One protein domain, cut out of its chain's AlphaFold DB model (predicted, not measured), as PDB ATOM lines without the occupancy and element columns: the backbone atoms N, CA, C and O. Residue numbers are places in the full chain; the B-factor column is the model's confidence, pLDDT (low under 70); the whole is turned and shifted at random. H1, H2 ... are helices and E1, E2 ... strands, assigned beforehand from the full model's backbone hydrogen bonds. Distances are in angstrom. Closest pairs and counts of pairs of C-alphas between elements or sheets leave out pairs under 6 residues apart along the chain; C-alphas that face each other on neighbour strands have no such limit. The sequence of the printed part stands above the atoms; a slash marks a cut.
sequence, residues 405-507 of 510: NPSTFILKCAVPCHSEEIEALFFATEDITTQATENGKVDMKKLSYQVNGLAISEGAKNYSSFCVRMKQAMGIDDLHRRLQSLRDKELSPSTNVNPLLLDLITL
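This is residues 405 to 507 of the 510 residues of a protein of Leishmania infantum (UniProt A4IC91). A strongly twisted antiparallel sheet of four strands is covered by helix H1, which packs over it slantwise near the middle of the domain, while the longer helix H3 lies over the sheet toward E1 and E4 and about perpendicular to H1. The short helix H2 and residues 436 to 448 after it reach away from the sheet, and the short H4 leads straight into the last strand. The printed part has 103 residues with four named helices and four named strands, in the order E1, H1, H2, E2, E3, H3, H4, E4; across the sheet the order is E2, E3, E1, E4, each neighbour pair antiparallel. The class is mixed, helices and strands. The whole is compact, with a radius of gyration of the C-alphas of 13.7 A and spans of 41 by 32 by 27 A.

E1, residues 408 to 417, begins with C-alpha 408 at (8.430, 42.702, -20.581), measures 19.8 A and bends by 101 degrees at residue 414. E2, residues 449 to 456, is 21.3 A long, and E3, residues 463 to 470, is 19.6 A. E4, residues 505 to 507, measures 6.7 A and ends with C-alpha 507 at (5.669, 32.231, -21.504). H3, residues 476 to 487, measures 17.0 A from C-alpha 476 at (0.595, 38.515, -22.499). H1, residues 419 to 427, is 12.1 A long; H2, residues 432 to 435, is 5.2 A, and H4, residues 501 to 504, is 4.9 A.

In the sheet E2 and E4 are the edge strands. E2 and E3 form a hairpin, their directions 157 degrees apart, with N 450 and O 469 at 2.8 A and N 452 and O 467 at 2.9 A. E3 and E1, at 153 degrees, have N 409 and O 468 at 2.8 A. E1 and E4, at 158 degrees, have N 506 and O 412 at 2.8 A. H1 and H3 on one face of the sheet make two layers, helices over strands. H1 is over E3 at a height over the sheet of 8.0 A, slantwise to the strands at 34 degrees to E3 on the local plane; the closest C-alphas of H1 and E2 are those of Ser 419 and Gly 453, 5.5 A apart. H3 has a height over the sheet of 9.7 A. H3 and H1 only just touch, with 3 pairs of C-alphas within 8 A, made by residues 483 to 486 of H3; their closest C-alphas, those of Leu 425 and Leu 486, are 7.7 A apart, and their lines are about perpendicular at 88 degrees. H4 is on the sheet, the C-alphas of Ala 414 in E1 and Leu 504 being the closest at 5.2 A. H4 is close but not clearly touching to H3, with the C-alphas of Leu 483 and Leu 502 closest at 7.5 A. H2 is not on the sheet and is apart from H1, H3 and H4. Two split strand-helix-strand units, each two strands running the same way with helices between them in the chain and another strand between them in the sheet, have right-handed crossovers: E1, H1, H2, E2, with E3 between E1 and E2 in the sheet, and E3, H3, H4, E4, with E1 between E3 and E4 in the sheet. Every O i to N i+4 pair is within hydrogen-bond range in H1, against 6 of 8 in H3; H2 and H4 are too short for such a pair.

The two C-alphas farthest apart, those of Glu 438 and Glu 458, are 40.9 A from each other. The printed part has no cut. The links from H2 to E2 and from H3 to H4 are long, with 13 residues each. The mean pLDDT of the printed part of this model is 80.2; residues 432 to 442, 455 to 460 and 490 to 495 are under 70.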
ATOM      1  N   ASN A 405       8.392  47.053 -16.562       81.24
ATOM      2  CA  ASN A 405       7.446  47.321 -17.637       81.24
ATOM      3  C   ASN A 405       6.524  46.098 -17.811       81.24
ATOM      4  O   ASN A 405       7.051  45.011 -18.061       81.24
ATOM      5  N   PRO A 406       5.187  46.264 -17.757       80.57
ATOM      6  CA  PRO A 406       4.215  45.195 -18.020       80.57
ATOM      7  C   PRO A 406       4.365  44.507 -19.386       80.57
ATOM      8  O   PRO A 406       3.910  43.387 -19.568       80.57
ATOM      9  N   SER A 407       5.011  45.164 -20.349       86.11
ATOM     10  CA  SER A 407       5.309  44.637 -21.685       86.11
ATOM     11  C   SER A 407       6.699  44.000 -21.785       86.11
ATOM     12  O   SER A 407       7.298  43.945 -22.860       86.11
ATOM     13  N   THR A 408       7.244  43.559 -20.651       87.21
ATOM     14  CA  THR A 408       8.430  42.702 -20.581       87.21
ATOM     15  C   THR A 408       8.007  41.302 -20.166       87.21
ATOM     16  O   THR A 408       7.267  41.136 -19.204       87.21
ATOM     17  N   PHE A 409       8.498  40.301 -20.883       87.82
ATOM     18  CA  PHE A 409       8.076  38.914 -20.757       87.82
ATOM     19  C   PHE A 409       9.286  38.009 -20.597       87.82
ATOM     20  O   PHE A 409      10.312  38.213 -21.252       87.82
ATOM     21  N   ILE A 410       9.150  36.988 -19.752       87.07
ATOM     22  CA  ILE A 410      10.171  35.958 -19.596       87.07
ATOM     23  C   ILE A 410       9.740  34.713 -20.354       87.07
ATOM     24  O   ILE A 410       8.707  34.099 -20.085       87.07
ATOM     25  N   LEU A 411      10.575  34.351 -21.313       88.87
ATOM     26  CA  LEU A 411      10.383  33.235 -22.210       88.87
ATOM     27  C   LEU A 411      11.366  32.138 -21.813       88.87
ATOM     28  O   LEU A 411      12.574  32.368 -21.795       88.87
ATOM     29  N   LYS A 412      10.865  30.953 -21.471       89.83
ATOM     30  CA  LYS A 412      11.709  29.780 -21.218       89.83
ATOM     31  C   LYS A 412      11.638  28.849 -22.412       89.83
ATOM     32  O   LYS A 412      10.550  28.565 -22.897       89.83
ATOM     33  N   CYS A 413      12.788  28.380 -22.871       89.77
ATOM     34  CA  CYS A 413      12.886  27.366 -23.907       89.77
ATOM     35  C   CYS A 413      13.345  26.053 -23.273       89.77
ATOM     36  O   CYS A 413      14.349  26.022 -22.557       89.77
ATOM     37  N   ALA A 414      12.622  24.965 -23.543       88.38
ATOM     38  CA  ALA A 414      12.951  23.634 -23.035       88.38
ATOM     39  C   ALA A 414      14.303  23.108 -23.551       88.38
ATOM     40  O   ALA A 414      14.911  22.250 -22.915       88.38
ATOM     41  N   VAL A 415      14.779  23.631 -24.686       87.84
ATOM     42  CA  VAL A 415      16.084  23.303 -25.269       87.84
ATOM     43  C   VAL A 415      16.934  24.572 -25.331       87.84
ATOM     44  O   VAL A 415      16.447  25.604 -25.805       87.84
ATOM     45  N   PRO A 416      18.200  24.528 -24.883       87.57
ATOM     46  CA  PRO A 416      19.107  25.649 -25.052       87.57
ATOM     47  C   PRO A 416      19.260  26.071 -26.511       87.57
ATOM     48  O   PRO A 416      19.531  25.238 -27.372       87.57
ATOM     49  N   CYS A 417      19.121  27.364 -26.776       88.60
ATOM     50  CA  CYS A 417      19.255  27.943 -28.112       88.60
ATOM     51  C   CYS A 417      19.931  29.316 -28.053       88.60
ATOM     52  O   CYS A 417      20.100  29.906 -26.978       88.60
ATOM     53  N   HIS A 418      20.354  29.822 -29.207       88.10
ATOM     54  CA  HIS A 418      20.927  31.156 -29.313       88.10
ATOM     55  C   HIS A 418      19.840  32.235 -29.187       88.10
ATOM     56  O   HIS A 418      18.702  32.057 -29.623       88.10
ATOM     57  N   SER A 419      20.195  33.395 -28.627       87.83
ATOM     58  CA  SER A 419      19.314  34.577 -28.580       87.83
ATOM     59  C   SER A 419      18.777  34.960 -29.956       87.83
ATOM     60  O   SER A 419      17.610  35.309 -30.092       87.83
ATOM     61  N   GLU A 420      19.618  34.819 -30.973       88.15
ATOM     62  CA  GLU A 420      19.357  35.125 -32.370       88.15
ATOM     63  C   GLU A 420      18.245  34.236 -32.954       88.15
ATOM     64  O   GLU A 420      17.492  34.682 -33.818       88.15
ATOM     65  N   GLU A 421      18.087  33.001 -32.462       88.80
ATOM     66  CA  GLU A 421      16.999  32.111 -32.885       88.80
ATOM     67  C   GLU A 421      15.644  32.587 -32.344       88.80
ATOM     68  O   GLU A 421      14.646  32.572 -33.065       88.80
ATOM     69  N   ILE A 422      15.611  33.081 -31.101       89.69
ATOM     70  CA  ILE A 422      14.410  33.699 -30.521       89.69
ATOM     71  C   ILE A 422      14.123  35.044 -31.195       89.69
ATOM     72  O   ILE A 422      12.974  35.329 -31.534       89.69
ATOM     73  N   GLU A 423      15.147  35.859 -31.455       89.78
ATOM     74  CA  GLU A 423      14.996  37.104 -32.217       89.78
ATOM     75  C   GLU A 423      14.416  36.861 -33.608       89.78
ATOM     76  O   GLU A 423      13.573  37.643 -34.043       89.78
ATOM     77  N   ALA A 424      14.816  35.781 -34.289       88.32
ATOM     78  CA  ALA A 424      14.301  35.423 -35.607       88.32
ATOM     79  C   ALA A 424      12.794  35.111 -35.585       88.32
ATOM     80  O   ALA A 424      12.085  35.496 -36.519       88.32
ATOM     81  N   LEU A 425      12.282  34.484 -34.515       88.69
ATOM     82  CA  LEU A 425      10.839  34.267 -34.336       88.69
ATOM     83  C   LEU A 425      10.094  35.603 -34.308       88.69
ATOM     84  O   LEU A 425       9.150  35.816 -35.068       88.69
ATOM     85  N   PHE A 426      10.553  36.541 -33.480       88.35
ATOM     86  CA  PHE A 426       9.941  37.863 -33.395       88.35
ATOM     87  C   PHE A 426      10.124  38.669 -34.681       88.35
ATOM     88  O   PHE A 426       9.192  39.351 -35.105       88.35
ATOM     89  N   PHE A 427      11.255  38.535 -35.366       86.77
ATOM     90  CA  PHE A 427      11.496  39.208 -36.637       86.77
ATOM     91  C   PHE A 427      10.480  38.775 -37.700       86.77
ATOM     92  O   PHE A 427       9.924  39.609 -38.406       86.77
ATOM     93  N   ALA A 428      10.151  37.482 -37.764       84.12
ATOM     94  CA  ALA A 428       9.156  36.949 -38.699       84.12
ATOM     95  C   ALA A 428       7.708  37.415 -38.413       84.12
ATOM     96  O   ALA A 428       6.806  37.251 -39.247       84.12
ATOM     97  N   THR A 429       7.464  38.010 -37.241       82.50
ATOM     98  CA  THR A 429       6.184  38.670 -36.920       82.50
ATOM     99  C   THR A 429       6.139  40.139 -37.312       82.50
ATOM    100  O   THR A 429       5.049  40.703 -37.321       82.50
ATOM    101  N   GLU A 430       7.281  40.758 -37.615       82.83
ATOM    102  CA  GLU A 430       7.335  42.171 -37.977       82.83
ATOM    103  C   GLU A 430       6.784  42.424 -39.379       82.83
ATOM    104  O   GLU A 430       6.942  41.618 -40.299       82.83
ATOM    105  N   ASP A 431       6.171  43.591 -39.557       73.82
ATOM    106  CA  ASP A 431       5.851  44.095 -40.886       73.82
ATOM    107  C   ASP A 431       7.079  44.800 -41.478       73.82
ATOM    108  O   ASP A 431       7.343  45.977 -41.209       73.82
ATOM    109  N   ILE A 432       7.829  44.069 -42.309       66.37
ATOM    110  CA  ILE A 432       9.068  44.541 -42.947       66.37
ATOM    111  C   ILE A 432       8.832  45.832 -43.754       66.37
ATOM    112  O   ILE A 432       9.730  46.675 -43.831       66.37
ATOM    113  N   THR A 433       7.627  46.041 -44.305       63.52
ATOM    114  CA  THR A 433       7.323  47.235 -45.115       63.52
ATOM    115  C   THR A 433       7.402  48.531 -44.305       63.52
ATOM    116  O   THR A 433       7.798  49.566 -44.839       63.52
ATOM    117  N   THR A 434       7.126  48.473 -43.000       60.25
ATOM    118  CA  THR A 434       7.159  49.637 -42.097       60.25
ATOM    119  C   THR A 434       8.551  49.945 -41.528       60.25
ATOM    120  O   THR A 434       8.769  51.021 -40.964       60.25
ATOM    121  N   GLN A 435       9.520  49.034 -41.685       60.56
ATOM    122  CA  GLN A 435      10.814  49.081 -40.983       60.56
ATOM    123  C   GLN A 435      12.030  49.238 -41.902       60.56
ATOM    124  O   GLN A 435      13.154  49.394 -41.415       60.56
ATOM    125  N   ALA A 436      11.833  49.233 -43.220       63.23
ATOM    126  CA  ALA A 436      12.902  49.461 -44.181       63.23
ATOM    127  C   ALA A 436      13.409  50.920 -44.149       63.23
ATOM    128  O   ALA A 436      12.652  51.884 -44.014       63.23
ATOM    129  N   THR A 437      14.724  51.084 -44.267       64.73
ATOM    130  CA  THR A 437      15.382  52.353 -44.613       64.73
ATOM    131  C   THR A 437      15.210  52.653 -46.104       64.73
ATOM    132  O   THR A 437      14.849  51.767 -46.877       64.73
ATOM    133  N   GLU A 438      15.541  53.875 -46.538       64.10
ATOM    134  CA  GLU A 438      15.511  54.293 -47.955       64.10
ATOM    135  C   GLU A 438      16.291  53.346 -48.894       64.10
ATOM    136  O   GLU A 438      15.968  53.238 -50.072       64.10
ATOM    137  N   ASN A 439      17.265  52.594 -48.363       63.35
ATOM    138  CA  ASN A 439      18.085  51.631 -49.106       63.35
ATOM    139  C   ASN A 439      17.599  50.169 -48.990       63.35
ATOM    140  O   ASN A 439      18.360  49.249 -49.289       63.35
ATOM    141  N   GLY A 440      16.384  49.921 -48.489       62.24
ATOM    142  CA  GLY A 440      15.805  48.575 -48.358       62.24
ATOM    143  C   GLY A 440      16.392  47.711 -47.232       62.24
ATOM    144  O   GLY A 440      16.005  46.556 -47.082       62.24
ATOM    145  N   LYS A 441      17.314  48.244 -46.416       68.59
ATOM    146  CA  LYS A 441      17.819  47.560 -45.211       68.59
ATOM    147  C   LYS A 441      16.872  47.797 -44.044       68.59
ATOM    148  O   LYS A 441      16.469  48.939 -43.831       68.59
ATOM    149  N   VAL A 442      16.564  46.758 -43.271       66.93
ATOM    150  CA  VAL A 442      15.763  46.895 -42.047       66.93
ATOM    151  C   VAL A 442      16.524  47.729 -41.020       66.93
ATOM    152  O   VAL A 442      17.689  47.455 -40.724       66.93
ATOM    153  N   ASP A 443      15.872  48.757 -40.484       73.53
ATOM    154  CA  ASP A 443      16.400  49.518 -39.359       73.53
ATOM    155  C   ASP A 443      16.136  48.754 -38.057       73.53
ATOM    156  O   ASP A 443      15.026  48.766 -37.525       73.53
ATOM    157  N   MET A 444      17.173  48.120 -37.507       72.35
ATOM    158  CA  MET A 444      17.081  47.387 -36.239       72.35
ATOM    159  C   MET A 444      16.571  48.263 -35.078       72.35
ATOM    160  O   MET A 444      15.972  47.756 -34.129       72.35
ATOM    161  N   LYS A 445      16.741  49.595 -35.139       71.74
ATOM    162  CA  LYS A 445      16.217  50.509 -34.111       71.74
ATOM    163  C   LYS A 445      14.693  50.635 -34.157       71.74
ATOM    164  O   LYS A 445      14.102  50.987 -33.134       71.74
ATOM    165  N   LYS A 446      14.056  50.308 -35.288       78.52
ATOM    166  CA  LYS A 446      12.598  50.356 -35.486       78.52
ATOM    167  C   LYS A 446      11.872  49.062 -35.123       78.52
ATOM    168  O   LYS A 446      10.648  49.092 -35.049       78.52
ATOM    169  N   LEU A 447      12.592  47.968 -34.850       83.87
ATOM    170  CA  LEU A 447      11.985  46.718 -34.377       83.87
ATOM    171  C   LEU A 447      11.117  46.984 -33.148       83.87
ATOM    172  O   LEU A 447      11.524  47.742 -32.263       83.87
ATOM    173  N   SER A 448       9.945  46.361 -33.063       85.61
ATOM    174  CA  SER A 448       9.007  46.610 -31.962       85.61
ATOM    175  C   SER A 448       9.370  45.870 -30.668       85.61
ATOM    176  O   SER A 448       8.675  46.019 -29.664       85.61
ATOM    177  N   TYR A 449      10.467  45.107 -30.667       88.07
ATOM    178  CA  TYR A 449      10.911  44.275 -29.552       88.07
ATOM    179  C   TYR A 449      12.429  44.352 -29.323       88.07
ATOM    180  O   TYR A 449      13.185  44.884 -30.140       88.07
ATOM    181  N   GLN A 450      12.863  43.799 -28.194       86.73
ATOM    182  CA  GLN A 450      14.247  43.482 -27.859       86.73
ATOM    183  C   GLN A 450      14.271  42.121 -27.154       86.73
ATOM    184  O   GLN A 450      13.470  41.908 -26.244       86.73
ATOM    185  N   VAL A 451      15.183  41.224 -27.534       88.71
ATOM    186  CA  VAL A 451      15.385  39.927 -26.870       88.71
ATOM    187  C   VAL A 451      16.772  39.898 -26.243       88.71
ATOM    188  O   VAL A 451      17.728  40.390 -26.830       88.71
ATOM    189  N   ASN A 452      16.899  39.324 -25.049       87.22
ATOM    190  CA  ASN A 452      18.196  39.040 -24.439       87.22
ATOM    191  C   ASN A 452      18.179  37.658 -23.786       87.22
ATOM    192  O   ASN A 452      17.210  37.307 -23.114       87.22
ATOM    193  N   GLY A 453      19.255  36.887 -23.945       86.24
ATOM    194  CA  GLY A 453      19.456  35.641 -23.203       86.24
ATOM    195  C   GLY A 453      19.828  35.908 -21.739       86.24
ATOM    196  O   GLY A 453      20.647  36.783 -21.459       86.24
ATOM    197  N   LEU A 454      19.228  35.166 -20.804       80.93
ATOM    198  CA  LEU A 454      19.344  35.414 -19.359       80.93
ATOM    199  C   LEU A 454      20.284  34.456 -18.621       80.93
ATOM    200  O   LEU A 454      21.052  34.890 -17.770       80.93
ATOM    201  N   ALA A 455      20.221  33.159 -18.914       69.99
ATOM    202  CA  ALA A 455      21.026  32.143 -18.237       69.99
ATOM    203  C   ALA A 455      21.713  31.256 -19.272       69.99
ATOM    204  O   ALA A 455      21.034  30.653 -20.103       69.99
ATOM    205  N   ILE A 456      23.047  31.198 -19.226       66.64
ATOM    206  CA  ILE A 456      23.836  30.309 -20.084       66.64
ATOM    207  C   ILE A 456      23.673  28.894 -19.537       66.64
ATOM    208  O   ILE A 456      24.022  28.650 -18.384       66.64
ATOM    209  N   SER A 457      23.131  27.979 -20.337       58.89
ATOM    210  CA  SER A 457      22.925  26.601 -19.890       58.89
ATOM    211  C   SER A 457      24.220  25.792 -19.977       58.89
ATOM    212  O   SER A 457      24.597  25.180 -18.990       58.89
ATOM    213  N   GLU A 458      24.923  25.826 -21.116       55.06
ATOM    214  CA  GLU A 458      26.132  25.041 -21.413       55.06
ATOM    215  C   GLU A 458      26.874  25.654 -22.623       55.06
ATOM    216  O   GLU A 458      26.260  25.924 -23.655       55.06
ATOM    217  N   GLY A 459      28.197  25.855 -22.536       55.28
ATOM    218  CA  GLY A 459      29.011  26.365 -23.656       55.28
ATOM    219  C   GLY A 459      28.802  27.851 -24.002       55.28
ATOM    220  O   GLY A 459      28.058  28.579 -23.345       55.28
ATOM    221  N   ALA A 460      29.515  28.349 -25.020       66.16
ATOM    222  CA  ALA A 460      29.457  29.764 -25.389       66.16
ATOM    223  C   ALA A 460      28.129  30.102 -26.103       66.16
ATOM    224  O   ALA A 460      27.966  29.784 -27.277       66.16
ATOM    225  N   LYS A 461      27.240  30.829 -25.403       72.95
ATOM    226  CA  LYS A 461      26.031  31.523 -25.913       72.95
ATOM    227  C   LYS A 461      24.744  30.705 -26.144       72.95
ATOM    228  O   LYS A 461      23.892  31.161 -26.906       72.95
ATOM    229  N   ASN A 462      24.558  29.564 -25.483       83.16
ATOM    230  CA  ASN A 462      23.254  28.885 -25.463       83.16
ATOM    231  C   ASN A 462      22.469  29.247 -24.201       83.16
ATOM    232  O   ASN A 462      23.000  29.148 -23.093       83.16
ATOM    233  N   TYR A 463      21.209  29.642 -24.374       86.54
ATOM    234  CA  TYR A 463      20.327  30.093 -23.304       86.54
ATOM    235  C   TYR A 463      19.046  29.262 -23.257       86.54
ATOM    236  O   TYR A 463      18.495  28.879 -24.286       86.54
ATOM    237  N   SER A 464      18.541  29.016 -22.051       88.31
ATOM    238  CA  SER A 464      17.234  28.379 -21.820       88.31
ATOM    239  C   SER A 464      16.163  29.371 -21.364       88.31
ATOM    240  O   SER A 464      14.996  29.018 -21.219       88.31
ATOM    241  N   SER A 465      16.542  30.617 -21.085       88.94
ATOM    242  CA  SER A 465      15.644  31.676 -20.622       88.94
ATOM    243  C   SER A 465      15.999  32.990 -21.297       88.94
ATOM    244  O   SER A 465      17.179  33.324 -21.421       88.94
ATOM    245  N   PHE A 466      14.979  33.739 -21.698       89.81
ATOM    246  CA  PHE A 466      15.092  34.953 -22.489       89.81
ATOM    247  C   PHE A 466      14.173  36.037 -21.930       89.81
ATOM    248  O   PHE A 466      13.039  35.767 -21.545       89.81
ATOM    249  N   CYS A 467      14.657  37.273 -21.911       89.71
ATOM    250  CA  CYS A 467      13.856  38.456 -21.630       89.71
ATOM    251  C   CYS A 467      13.450  39.094 -22.955       89.71
ATOM    252  O   CYS A 467      14.314  39.502 -23.735       89.71
ATOM    253  N   VAL A 468      12.145  39.181 -23.197       89.85
ATOM    254  CA  VAL A 468      11.556  39.826 -24.370       89.85
ATOM    255  C   VAL A 468      10.867  41.102 -23.915       89.85
ATOM    256  O   VAL A 468       9.891  41.057 -23.172       89.85
ATOM    257  N   ARG A 469      11.355  42.256 -24.365       87.14
ATOM    258  CA  ARG A 469      10.737  43.554 -24.086       87.14
ATOM    259  C   ARG A 469      10.079  44.098 -25.339       87.14
ATOM    260  O   ARG A 469      10.754  44.298 -26.345       87.14
ATOM    261  N   MET A 470       8.797  44.424 -25.247       87.97
ATOM    262  CA  MET A 470       8.069  45.117 -26.305       87.97
ATOM    263  C   MET A 470       8.198  46.631 -26.113       87.97
ATOM    264  O   MET A 470       8.069  47.145 -25.001       87.97
ATOM    265  N   LYS A 471       8.472  47.358 -27.201       84.29
ATOM    266  CA  LYS A 471       8.569  48.829 -27.195       84.29
ATOM    267  C   LYS A 471       7.202  49.507 -27.111       84.29
ATOM    268  O   LYS A 471       7.119  50.655 -26.690       84.29
ATOM    269  N   GLN A 472       6.152  48.808 -27.528       82.70
ATOM    270  CA  GLN A 472       4.766  49.243 -27.395       82.70
ATOM    271  C   GLN A 472       4.091  48.487 -26.255       82.70
ATOM    272  O   GLN A 472       4.448  47.340 -25.978       82.70
ATOM    273  N   ALA A 473       3.105  49.133 -25.627       81.91
ATOM    274  CA  ALA A 473       2.262  48.493 -24.630       81.91
ATOM    275  C   ALA A 473       1.584  47.262 -25.250       81.91
ATOM    276  O   ALA A 473       0.844  47.366 -26.225       81.91
ATOM    277  N   MET A 474       1.890  46.099 -24.695       85.31
ATOM    278  CA  MET A 474       1.424  44.793 -25.136       85.31
ATOM    279  C   MET A 474       1.187  43.932 -23.898       85.31
ATOM    280  O   MET A 474       2.037  43.918 -23.003       85.31
ATOM    281  N   GLY A 475       0.043  43.248 -23.837       85.50
ATOM    282  CA  GLY A 475      -0.245  42.255 -22.801       85.50
ATOM    283  C   GLY A 475       0.239  40.853 -23.182       85.50
ATOM    284  O   GLY A 475       0.602  40.597 -24.332       85.50
ATOM    285  N   ILE A 476       0.206  39.913 -22.233       84.72
ATOM    286  CA  ILE A 476       0.595  38.515 -22.499       84.72
ATOM    287  C   ILE A 476      -0.288  37.859 -23.568       84.72
ATOM    288  O   ILE A 476       0.210  37.105 -24.398       84.72
ATOM    289  N   ASP A 477      -1.580  38.186 -23.605       87.57
ATOM    290  CA  ASP A 477      -2.510  37.636 -24.596       87.57
ATOM    291  C   ASP A 477      -2.208  38.145 -26.008       87.57
ATOM    292  O   ASP A 477      -2.305  37.404 -26.986       87.57
ATOM    293  N   ASP A 478      -1.790  39.405 -26.132       88.36
ATOM    294  CA  ASP A 478      -1.339  39.981 -27.399       88.36
ATOM    295  C   ASP A 478      -0.047  39.319 -27.874       88.36
ATOM    296  O   ASP A 478       0.089  39.000 -29.057       88.36
ATOM    297  N   LEU A 479       0.879  39.057 -26.948       88.52
ATOM    298  CA  LEU A 479       2.113  38.342 -27.243       88.52
ATOM    299  C   LEU A 479       1.840  36.894 -27.669       88.52
ATOM    300  O   LEU A 479       2.407  36.434 -28.661       88.52
ATOM    301  N   HIS A 480       0.936  36.193 -26.979       88.15
ATOM    302  CA  HIS A 480       0.481  34.860 -27.376       88.15
ATOM    303  C   HIS A 480      -0.122  34.875 -28.779       88.15
ATOM    304  O   HIS A 480       0.252  34.044 -29.604       88.15
ATOM    305  N   ARG A 481      -0.999  35.838 -29.093       88.55
ATOM    306  CA  ARG A 481      -1.563  35.991 -30.444       88.55
ATOM    307  C   ARG A 481      -0.485  36.264 -31.489       88.55
ATOM    308  O   ARG A 481      -0.529  35.690 -32.575       88.55
ATOM    309  N   ARG A 482       0.505  37.096 -31.158       88.02
ATOM    310  CA  ARG A 482       1.644  37.399 -32.030       88.02
ATOM    311  C   ARG A 482       2.468  36.148 -32.336       88.02
ATOM    312  O   ARG A 482       2.745  35.895 -33.506       88.02
ATOM    313  N   LEU A 483       2.799  35.338 -31.331       87.21
ATOM    314  CA  LEU A 483       3.520  34.075 -31.526       87.21
ATOM    315  C   LEU A 483       2.669  33.022 -32.248       87.21
ATOM    316  O   LEU A 483       3.174  32.336 -33.133       87.21
ATOM    317  N   GLN A 484       1.373  32.929 -31.941       84.87
ATOM    318  CA  GLN A 484       0.455  32.019 -32.629       84.87
ATOM    319  C   GLN A 484       0.342  32.359 -34.121       84.87
ATOM    320  O   GLN A 484       0.342  31.454 -34.946       84.87
ATOM    321  N   SER A 485       0.365  33.646 -34.488       85.63
ATOM    322  CA  SER A 485       0.335  34.065 -35.896       85.63
ATOM    323  C   SER A 485       1.514  33.540 -36.726       85.63
ATOM    324  O   SER A 485       1.389  33.417 -37.940       85.63
ATOM    325  N   LEU A 486       2.655  33.212 -36.103       83.26
ATOM    326  CA  LEU A 486       3.775  32.558 -36.794       83.26
ATOM    327  C   LEU A 486       3.485  31.099 -37.111       83.26
ATOM    328  O   LEU A 486       3.933  30.622 -38.147       83.26
ATOM    329  N   ARG A 487       2.765  30.397 -36.226       80.62
ATOM    330  CA  ARG A 487       2.390  28.991 -36.437       80.62
ATOM    331  C   ARG A 487       1.463  28.843 -37.641       80.62
ATOM    332  O   ARG A 487       1.539  27.842 -38.342       80.62
ATOM    333  N   ASP A 488       0.642  29.860 -37.891       78.05
ATOM    334  CA  ASP A 488      -0.310  29.888 -39.003       78.05
ATOM    335  C   ASP A 488       0.316  30.391 -40.326       78.05
ATOM    336  O   ASP A 488      -0.315  30.307 -41.380       78.05
ATOM    337  N   LYS A 489       1.548  30.932 -40.303       77.34
ATOM    338  CA  LYS A 489       2.253  31.437 -41.495       77.34
ATOM    339  C   LYS A 489       3.078  30.332 -42.162       77.34
ATOM    340  O   LYS A 489       3.906  29.693 -41.521       77.34
ATOM    341  N   GLU A 490       2.964  30.196 -43.485       68.69
ATOM    342  CA  GLU A 490       3.950  29.446 -44.276       68.69
ATOM    343  C   GLU A 490       5.273  30.228 -44.333       68.69
ATOM    344  O   GLU A 490       5.412  31.218 -45.053       68.69
ATOM    345  N   LEU A 491       6.258  29.802 -43.540       69.83
ATOM    346  CA  LEU A 491       7.599  30.386 -43.539       69.83
ATOM    347  C   LEU A 491       8.423  29.838 -44.712       69.83
ATOM    348  O   LEU A 491       8.535  28.630 -44.910       69.83
ATOM    349  N   SER A 492       9.048  30.733 -45.478       66.06
ATOM    350  CA  SER A 492       9.954  30.342 -46.565       66.06
ATOM    351  C   SER A 492      11.194  29.600 -46.022       66.06
ATOM    352  O   SER A 492      11.699  29.989 -44.965       66.06
ATOM    353  N   PRO A 493      11.775  28.622 -46.747       61.61
ATOM    354  CA  PRO A 493      13.025  27.965 -46.337       61.61
ATOM    355  C   PRO A 493      14.221  28.922 -46.195       61.61
ATOM    356  O   PRO A 493      15.215  28.575 -45.569       61.61
ATOM    357  N   SER A 494      14.147  30.122 -46.786       59.83
ATOM    358  CA  SER A 494      15.181  31.162 -46.686       59.83
ATOM    359  C   SER A 494      15.165  31.942 -45.371       59.83
ATOM    360  O   SER A 494      16.064  32.743 -45.121       59.83
ATOM    361  N   THR A 495      14.146  31.750 -44.536       65.83
ATOM    362  CA  THR A 495      14.065  32.386 -43.219       65.83
ATOM    363  C   THR A 495      14.885  31.544 -42.236       65.83
ATOM    364  O   THR A 495      14.601  30.362 -42.083       65.83
ATOM    365  N   ASN A 496      15.869  32.128 -41.536       72.07
ATOM    366  CA  ASN A 496      16.645  31.472 -40.460       72.07
ATOM    367  C   ASN A 496      15.794  31.202 -39.194       72.07
ATOM    368  O   ASN A 496      16.270  31.316 -38.068       72.07
ATOM    369  N   VAL A 497      14.504  30.916 -39.366       79.28
ATOM    370  CA  VAL A 497      13.533  30.731 -38.293       79.28
ATOM    371  C   VAL A 497      13.404  29.242 -38.033       79.28
ATOM    372  O   VAL A 497      13.089  28.483 -38.946       79.28
ATOM    373  N   ASN A 498      13.612  28.827 -36.786       81.77
ATOM    374  CA  ASN A 498      13.343  27.463 -36.355       81.77
ATOM    375  C   ASN A 498      11.933  27.387 -35.735       81.77
ATOM    376  O   ASN A 498      11.778  27.701 -34.552       81.77
ATOM    377  N   PRO A 499      10.890  26.984 -36.486       79.17
ATOM    378  CA  PRO A 499       9.524  26.949 -35.966       79.17
ATOM    379  C   PRO A 499       9.346  25.941 -34.824       79.17
ATOM    380  O   PRO A 499       8.458  26.137 -34.003       79.17
ATOM    381  N   LEU A 500      10.209  24.918 -34.709       83.30
ATOM    382  CA  LEU A 500      10.151  23.940 -33.611       83.30
ATOM    383  C   LEU A 500      10.349  24.597 -32.241       83.30
ATOM    384  O   LEU A 500       9.842  24.095 -31.242       83.30
ATOM    385  N   LEU A 501      11.046  25.739 -32.183       86.03
ATOM    386  CA  LEU A 501      11.200  26.487 -30.938       86.03
ATOM    387  C   LEU A 501       9.855  26.993 -30.408       86.03
ATOM    388  O   LEU A 501       9.679  27.033 -29.197       86.03
ATOM    389  N   LEU A 502       8.873  27.305 -31.267       84.69
ATOM    390  CA  LEU A 502       7.550  27.771 -30.822       84.69
ATOM    391  C   LEU A 502       6.831  26.745 -29.939       84.69
ATOM    392  O   LEU A 502       6.025  27.137 -29.099       84.69
ATOM    393  N   ASP A 503       7.107  25.453 -30.111       85.74
ATOM    394  CA  ASP A 503       6.508  24.380 -29.307       85.74
ATOM    395  C   ASP A 503       7.309  24.077 -28.035       85.74
ATOM    396  O   ASP A 503       6.806  23.444 -27.109       85.74
ATOM    397  N   LEU A 504       8.550  24.560 -27.973       88.66
ATOM    398  CA  LEU A 504       9.461  24.396 -26.840       88.66
ATOM    399  C   LEU A 504       9.472  25.614 -25.914       88.66
ATOM    400  O   LEU A 504      10.127  25.586 -24.870       88.66
ATOM    401  N   ILE A 505       8.768  26.676 -26.301       89.85
ATOM    402  CA  ILE A 505       8.716  27.944 -25.596       89.85
ATOM    403  C   ILE A 505       7.510  27.995 -24.657       89.85
ATOM    404  O   ILE A 505       6.365  27.839 -25.078       89.85
ATOM    405  N   THR A 506       7.762  28.318 -23.390       86.89
ATOM    406  CA  THR A 506       6.731  28.699 -22.424       86.89
ATOM    407  C   THR A 506       6.883  30.161 -22.025       86.89
ATOM    408  O   THR A 506       7.972  30.641 -21.696       86.89
ATOM    409  N   LEU A 507       5.762  30.878 -22.035       83.21
ATOM    410  CA  LEU A 507       5.669  32.231 -21.504       83.21
ATOM    411  C   LEU A 507       5.336  32.162 -20.020       83.21
ATOM    412  O   LEU A 507       4.321  31.591 -19.625       83.21
TER     413      LEU A 507